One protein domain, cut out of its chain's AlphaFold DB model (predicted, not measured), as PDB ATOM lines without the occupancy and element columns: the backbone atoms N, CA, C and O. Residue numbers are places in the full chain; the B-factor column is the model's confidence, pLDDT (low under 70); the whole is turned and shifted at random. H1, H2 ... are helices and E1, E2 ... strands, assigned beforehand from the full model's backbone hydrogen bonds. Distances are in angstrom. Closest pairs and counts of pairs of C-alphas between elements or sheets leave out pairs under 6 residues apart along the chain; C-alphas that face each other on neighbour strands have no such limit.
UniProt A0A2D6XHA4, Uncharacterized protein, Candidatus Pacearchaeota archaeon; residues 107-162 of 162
ATOM      1  N   GLU A 107     173.096 218.905 209.702       89.25
ATOM      2  CA  GLU A 107     172.009 218.300 208.914       89.25
ATOM      3  C   GLU A 107     172.509 217.626 207.626       89.25
ATOM      4  O   GLU A 107     171.977 216.601 207.212       89.25
ATOM      5  N   CYS A 108     173.488 218.227 206.940       93.00
ATOM      6  CA  CYS A 108     173.870 217.810 205.582       93.00
ATOM      7  C   CYS A 108     175.372 217.615 205.354       93.00
ATOM      8  O   CYS A 108     175.765 217.297 204.236       93.00
ATOM      9  N   GLY A 109     176.214 217.855 206.359       92.94
ATOM     10  CA  GLY A 109     177.668 217.709 206.261       92.94
ATOM     11  C   GLY A 109     178.394 218.816 205.487       92.94
ATOM     12  O   GLY A 109     179.599 218.728 205.298       92.94
ATOM     13  N   ASN A 110     177.711 219.875 205.035       93.38
ATOM     14  CA  ASN A 110     178.362 220.968 204.301       93.38
ATOM     15  C   ASN A 110     179.385 221.716 205.181       93.38
ATOM     16  O   ASN A 110     179.002 222.343 206.169       93.38
ATOM     17  N   GLU A 111     180.656 221.703 204.783       92.62
ATOM     18  CA  GLU A 111     181.783 222.354 205.472       92.62
ATOM     19  C   GLU A 111     181.703 223.890 205.472       92.62
ATOM     20  O   GLU A 111     182.257 224.550 206.343       92.62
ATOM     21  N   GLN A 112     180.950 224.497 204.550       91.38
ATOM     22  CA  GLN A 112     180.750 225.953 204.495       91.38
ATOM     23  C   GLN A 112     179.643 226.445 205.448       91.38
ATOM     24  O   GLN A 112     179.096 227.545 205.289       91.38
ATOM     25  N   ALA A 113     179.255 225.630 206.430       93.00
ATOM     26  CA  ALA A 113     178.266 225.995 207.429       93.00
ATOM     27  C   ALA A 113     178.783 227.108 208.347       93.00
ATOM     28  O   ALA A 113     179.871 227.033 208.904       93.00
ATOM     29  N   ASN A 114     177.984 228.158 208.530       94.19
ATOM     30  CA  ASN A 114     178.370 229.295 209.367       94.19
ATOM     31  C   ASN A 114     177.223 229.872 210.200       94.19
ATOM     32  O   ASN A 114     177.407 230.889 210.878       94.19
ATOM     33  N   VAL A 115     176.046 229.247 210.179       94.31
ATOM     34  CA  VAL A 115     174.862 229.729 210.893       94.31
ATOM     35  C   VAL A 115     174.655 228.880 212.137       94.31
ATOM     36  O   VAL A 115     174.578 227.665 212.033       94.31
ATOM     37  N   ILE A 116     174.558 229.511 213.307       94.31
ATOM     38  CA  ILE A 116     174.220 228.806 214.548       94.31
ATOM     39  C   ILE A 116     172.707 228.866 214.738       94.31
ATOM     40  O   ILE A 116     172.127 229.953 214.697       94.31
ATOM     41  N   HIS A 117     172.102 227.708 214.967       92.00
ATOM     42  CA  HIS A 117     170.675 227.533 215.182       92.00
ATOM     43  C   HIS A 117     170.388 227.058 216.608       92.00
ATOM     44  O   HIS A 117     171.156 226.279 217.168       92.00
ATOM     45  N   HIS A 118     169.272 227.515 217.182       91.25
ATOM     46  CA  HIS A 118     168.784 227.032 218.473       91.25
ATOM     47  C   HIS A 118     167.910 225.793 218.280       91.25
ATOM     48  O   HIS A 118     166.825 225.928 217.729       91.25
ATOM     49  N   ILE A 119     168.319 224.633 218.805       88.25
ATOM     50  CA  ILE A 119     167.537 223.382 218.731       88.25
ATOM     51  C   ILE A 119     166.130 223.593 219.310       88.25
ATOM     52  O   ILE A 119     165.129 223.221 218.702       88.25
ATOM     53  N   ARG A 120     166.045 224.207 220.498       85.06
ATOM     54  CA  ARG A 120     164.800 224.717 221.075       85.06
ATOM     55  C   ARG A 120     164.755 226.233 220.886       85.06
ATOM     56  O   ARG A 120     165.630 226.918 221.432       85.06
ATOM     57  N   PRO A 121     163.719 226.778 220.220       85.56
ATOM     58  CA  PRO A 121     163.630 228.202 219.929       85.56
ATOM     59  C   PRO A 121     163.843 229.071 221.168       85.56
ATOM     60  O   PRO A 121     163.179 228.895 222.195       85.56
ATOM     61  N   PHE A 122     164.709 230.079 221.045       86.50
ATOM     62  CA  PHE A 122     165.011 231.013 222.134       86.50
ATOM     63  C   PHE A 122     163.765 231.751 222.655       86.50
ATOM     64  O   PHE A 122     163.701 232.159 223.817       86.50
ATOM     65  N   ALA A 123     162.739 231.921 221.813       83.88
ATOM     66  CA  ALA A 123     161.454 232.479 222.225       83.88
ATOM     67  C   ALA A 123     160.845 231.710 223.414       83.88
ATOM     68  O   ALA A 123     160.284 232.352 224.302       83.88
ATOM     69  N   ILE A 124     161.046 230.388 223.452       83.56
ATOM     70  CA  ILE A 124     160.482 229.461 224.433       83.56
ATOM     71  C   ILE A 124     161.509 229.102 225.516       83.56
ATOM     72  O   ILE A 124     161.197 229.204 226.696       83.56
ATOM     73  N   SER A 125     162.717 228.664 225.144       86.94
ATOM     74  CA  SER A 125     163.697 228.143 226.114       86.94
ATOM     75  C   SER A 125     164.438 229.226 226.887       86.94
ATOM     76  O   SER A 125     164.847 228.990 228.017       86.94
ATOM     77  N   LYS A 126     164.655 230.392 226.261       91.19
ATOM     78  CA  LYS A 126     165.625 231.407 226.711       91.19
ATOM     79  C   LYS A 126     167.045 230.855 226.911       91.19
ATOM     80  O   LYS A 126     167.852 231.483 227.592       91.19
ATOM     81  N   ASP A 127     167.358 229.733 226.274       87.94
ATOM     82  CA  ASP A 127     168.588 228.984 226.494       87.94
ATOM     83  C   ASP A 127     169.609 229.229 225.373       87.94
ATOM     84  O   ASP A 127     169.305 229.056 224.191       87.94
ATOM     85  N   ASN A 128     170.813 229.653 225.764       90.94
ATOM     86  CA  ASN A 128     171.970 229.865 224.888       90.94
ATOM     87  C   ASN A 128     173.146 228.956 225.280       90.94
ATOM     88  O   ASN A 128     174.291 229.298 224.987       90.94
ATOM     89  N   SER A 129     172.898 227.864 226.003       91.88
ATOM     90  CA  SER A 129     173.930 226.879 226.290       91.88
ATOM     91  C   SER A 129     174.430 226.233 224.996       91.88
ATOM     92  O   SER A 129     173.720 226.190 223.987       91.88
ATOM     93  N   SER A 130     175.667 225.745 225.004       92.19
ATOM     94  CA  SER A 130     176.270 225.073 223.850       92.19
ATOM     95  C   SER A 130     175.466 223.864 223.376       92.19
ATOM     96  O   SER A 130     175.505 223.518 222.199       92.19
ATOM     97  N   GLU A 131     174.724 223.230 224.276       91.88
ATOM     98  CA  GLU A 131     173.923 222.037 224.016       91.88
ATOM     99  C   GLU A 131     172.640 222.376 223.251       91.88
ATOM    100  O   GLU A 131     172.133 221.545 222.506       91.88
ATOM    101  N   ASN A 132     172.129 223.605 223.387       92.56
ATOM    102  CA  ASN A 132     170.971 224.080 222.630       92.56
ATOM    103  C   ASN A 132     171.362 224.711 221.280       92.56
ATOM    104  O   ASN A 132     170.492 225.226 220.578       92.56
ATOM    105  N   LEU A 133     172.647 224.724 220.917       93.31
ATOM    106  CA  LEU A 133     173.164 225.393 219.725       93.31
ATOM    107  C   LEU A 133     173.842 224.397 218.783       93.31
ATOM    108  O   LEU A 133     174.669 223.601 219.219       93.31
ATOM    109  N   ILE A 134     173.526 224.480 217.490       94.19
ATOM    110  CA  ILE A 134     174.107 223.635 216.434       94.19
ATOM    111  C   ILE A 134     174.519 224.459 215.216       94.19
ATOM    112  O   ILE A 134     173.888 225.473 214.899       94.19
ATOM    113  N   LEU A 135     175.565 224.023 214.518       95.50
ATOM    114  CA  LEU A 135     176.042 224.644 213.288       95.50
ATOM    115  C   LEU A 135     175.298 224.112 212.054       95.50
ATOM    116  O   LEU A 135     175.222 222.914 211.803       95.50
ATOM    117  N   MET A 136     174.774 225.021 211.234       94.69
ATOM    118  CA  MET A 136     174.031 224.708 210.017       94.69
ATOM    119  C   MET A 136     174.458 225.588 208.836       94.69
ATOM    120  O   MET A 136     174.921 226.725 208.986       94.69
ATOM    121  N   CYS A 137     174.263 225.080 207.618       95.75
ATOM    122  CA  CYS A 137     174.345 225.891 206.407       95.75
ATOM    123  C   CYS A 137     173.058 226.717 206.220       95.75
ATOM    124  O   CYS A 137     171.987 226.366 206.723       95.75
ATOM    125  N   LYS A 138     173.139 227.815 205.458       94.56
ATOM    126  CA  LYS A 138     171.996 228.721 205.229       94.56
ATOM    127  C   LYS A 138     170.778 228.009 204.632       94.56
ATOM    128  O   LYS A 138     169.649 228.335 205.001       94.56
ATOM    129  N   ALA A 139     171.002 227.048 203.734       93.31
ATOM    130  CA  ALA A 139     169.936 226.294 203.082       93.31
ATOM    131  C   ALA A 139     169.161 225.432 204.093       93.31
ATOM    132  O   ALA A 139     167.943 225.569 204.204       93.31
ATOM    133  N   CYS A 140     169.867 224.620 204.889       92.50
ATOM    134  CA  CYS A 140     169.250 223.788 205.924       92.50
ATOM    135  C   CYS A 140     168.575 224.638 207.006       92.50
ATOM    136  O   CYS A 140     167.435 224.361 207.364       92.50
ATOM    137  N   HIS A 141     169.218 225.723 207.449       92.44
ATOM    138  CA  HIS A 141     168.648 226.640 208.439       92.44
ATOM    139  C   HIS A 141     167.321 227.264 207.975       92.44
ATOM    140  O   HIS A 141     166.336 227.298 208.709       92.44
ATOM    141  N   THR A 142     167.274 227.733 206.725       90.25
ATOM    142  CA  THR A 142     166.061 228.330 206.146       90.25
ATOM    143  C   THR A 142     164.967 227.283 205.944       90.25
ATOM    144  O   THR A 142     163.802 227.541 206.241       90.25
ATOM    145  N   SER A 143     165.337 226.086 205.476       88.00
ATOM    146  CA  SER A 143     164.417 224.954 205.318       88.00
ATOM    147  C   SER A 143     163.775 224.555 206.649       88.00
ATOM    148  O   SER A 143     162.566 224.339 206.710       88.00
ATOM    149  N   LEU A 144     164.555 224.536 207.732       84.56
ATOM    150  CA  LEU A 144     164.082 224.208 209.075       84.56
ATOM    151  C   LEU A 144     163.062 225.239 209.580       84.56
ATOM    152  O   LEU A 144     161.940 224.861 209.907       84.56
ATOM    153  N   HIS A 145     163.375 226.538 209.527       82.06
ATOM    154  CA  HIS A 145     162.411 227.581 209.907       82.06
ATOM    155  C   HIS A 145     161.157 227.601 209.025       82.06
ATOM    156  O   HIS A 145     160.068 227.928 209.498       82.06
ATOM    157  N   SER A 146     161.289 227.234 207.747       79.25
ATOM    158  CA  SER A 146     160.138 227.043 206.867       79.25
ATOM    159  C   SER A 146     159.241 225.913 207.392       79.25
ATOM    160  O   SER A 146     158.051 226.133 207.599       79.25
ATOM    161  N   LYS A 147     159.805 224.738 207.713       71.62
ATOM    162  CA  LYS A 147     159.062 223.587 208.264       71.62
ATOM    163  C   LYS A 147     158.366 223.910 209.596       71.62
ATOM    164  O   LYS A 147     157.202 223.547 209.760       71.62
ATOM    165  N   GLU A 148     159.036 224.626 210.502       67.56
ATOM    166  CA  GLU A 148     158.459 225.063 211.786       67.56
ATOM    167  C   GLU A 148     157.242 225.982 211.593       67.56
ATOM    168  O   GLU A 148     156.231 225.837 212.281       67.56
ATOM    169  N   ARG A 149     157.306 226.907 210.623       58.91
ATOM    170  CA  ARG A 149     156.234 227.875 210.340       58.91
ATOM    171  C   ARG A 149     154.941 227.217 209.843       58.91
ATOM    172  O   ARG A 149     153.871 227.788 210.037       58.91
ATOM    173  N   PHE A 150     155.028 226.030 209.242       60.00
ATOM    174  CA  PHE A 150     153.879 225.250 208.760       60.00
ATOM    175  C   PHE A 150     153.412 224.166 209.749       60.00
ATOM    176  O   PHE A 150     152.695 223.248 209.358       60.00
ATOM    177  N   GLY A 151     153.797 224.257 211.028       55.81
ATOM    178  CA  GLY A 151     153.225 223.426 212.092       55.81
ATOM    179  C   GLY A 151     153.737 221.985 212.147       55.81
ATOM    180  O   GLY A 151     153.134 221.161 212.829       55.81
ATOM    181  N   LYS A 152     154.848 221.661 211.472       50.16
ATOM    182  CA  LYS A 152     155.552 220.392 211.701       50.16
ATOM    183  C   LYS A 152     156.567 220.602 212.829       50.16
ATOM    184  O   LYS A 152     157.536 221.330 212.608       50.16
ATOM    185  N   PRO A 153     156.366 220.022 214.029       51.97
ATOM    186  CA  PRO A 153     157.331 220.162 215.109       51.97
ATOM    187  C   PRO A 153     158.663 219.547 214.677       51.97
ATOM    188  O   PRO A 153     158.725 218.401 214.233       51.97
ATOM    189  N   TYR A 154     159.726 220.338 214.778       56.91
ATOM    190  CA  TYR A 154     161.092 219.879 214.580       56.91
ATOM    191  C   TYR A 154     161.440 218.871 215.685       56.91
ATOM    192  O   TYR A 154     161.507 219.226 216.863       56.91
ATOM    193  N   ASN A 155     161.593 217.596 215.315       53.75
ATOM    194  CA  ASN A 155     161.981 216.541 216.243       53.75
ATOM    195  C   ASN A 155     163.508 216.376 216.234       53.75
ATOM    196  O   ASN A 155     164.082 215.835 215.290       53.75
ATOM    197  N   LYS A 156     164.140 216.844 217.312       53.22
ATOM    198  CA  LYS A 156     165.586 216.787 217.574       53.22
ATOM    199  C   LYS A 156     166.176 215.367 217.591       53.22
ATOM    200  O   LYS A 156     167.376 215.224 217.378       53.22
ATOM    201  N   ASP A 157     165.364 214.333 217.817       51.72
ATOM    202  CA  ASP A 157     165.853 212.955 217.969       51.72
ATOM    203  C   ASP A 157     166.315 212.342 216.630       51.72
ATOM    204  O   ASP A 157     167.001 211.328 216.618       51.72
ATOM    205  N   LEU A 158     165.998 212.984 215.497       52.00
ATOM    206  CA  LEU A 158     166.403 212.555 214.151       52.00
ATOM    207  C   LEU A 158     167.792 213.051 213.713       52.00
ATOM    208  O   LEU A 158     168.277 212.621 212.668       52.00
ATOM    209  N   LEU A 159     168.426 213.950 214.475       51.69
ATOM    210  CA  LEU A 159     169.723 214.548 214.121       51.69
ATOM    211  C   LEU A 159     170.905 214.022 214.936       51.69
ATOM    212  O   LEU A 159     172.044 214.250 214.556       51.69
ATOM    213  N   ILE A 160     170.641 213.308 216.033       41.97
ATOM    214  CA  ILE A 160     171.677 212.787 216.943       41.97
ATOM    215  C   ILE A 160     172.000 211.305 216.638       41.97
ATOM    216  O   ILE A 160     172.852 210.702 217.280       41.97
ATOM    217  N   THR A 161     171.361 210.698 215.631       37.16
ATOM    218  CA  THR A 161     171.530 209.271 215.282       37.16
ATOM    219  C   THR A 161     172.226 209.025 213.937       37.16
ATOM    220  O   THR A 161     171.872 208.072 213.241       37.16
ATOM    221  N   LYS A 162     173.192 209.859 213.540       40.12
ATOM    222  CA  LYS A 162     174.100 209.560 212.421       40.12
ATOM    223  C   LYS A 162     175.538 209.887 212.772       40.12
ATOM    224  O   LYS A 162     175.751 210.975 213.346       40.12
TER     225      LYS A 162
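This is residues 107 to 162 of the 162 residues of an uncharacterized protein of Candidatus Pacearchaeota archaeon (UniProt A0A2D6XHA4). A small ribbon of two short strands, E1 and E2, has a wide loop with the short helix H1 beyond one end, while the longer helix H2 starts from the other end and runs back past the E1 side of the ribbon with residues 138 to 145. Residues 146 to 151, of which 146 to 149 belong to H2, stick out, and the last stretch, residues 150 to 162, then folds back towards the first printed residue. The printed part has 56 residues, with two named strands and two named helices in the order E1, H1, E2, H2; the sheet, E1 - E2, is antiparallel. The class is mixed, helices and strands, though named elements hold under half of the residues. The whole is compact, with a radius of gyration of the C-alphas of 11.2 A and spans of 29 by 26 by 21 A.

E1, residues 115 to 118, begins at C-alpha 115 (174.862, 229.729, 210.893) and is 10.1 A long. H1 is residues 122 to 125. E2, residues 133 to 136, is 9.8 A long. H2, residues 138 to 149, is 16.6 A long and ends at C-alpha 149 (156.234, 227.875, 210.340).

E1 and E2 are antiparallel neighbours at 141 degrees; N 117 and O 134 are within hydrogen-bond range at 2.9 A. The closest C-alphas of E1 and H2, Val 115 and Lys 138, are 6.4 A apart. H1 and H2 are apart. In H2 every O i to N i+4 pair is within hydrogen-bond range; H1 is too short for such a pair.

The C-alphas of Glu 111 and Ile 124, the two farthest apart, are 29.4 A apart. The printed part has no cut and no long link between named elements. Residues 148 to 162 have pLDDT under 70.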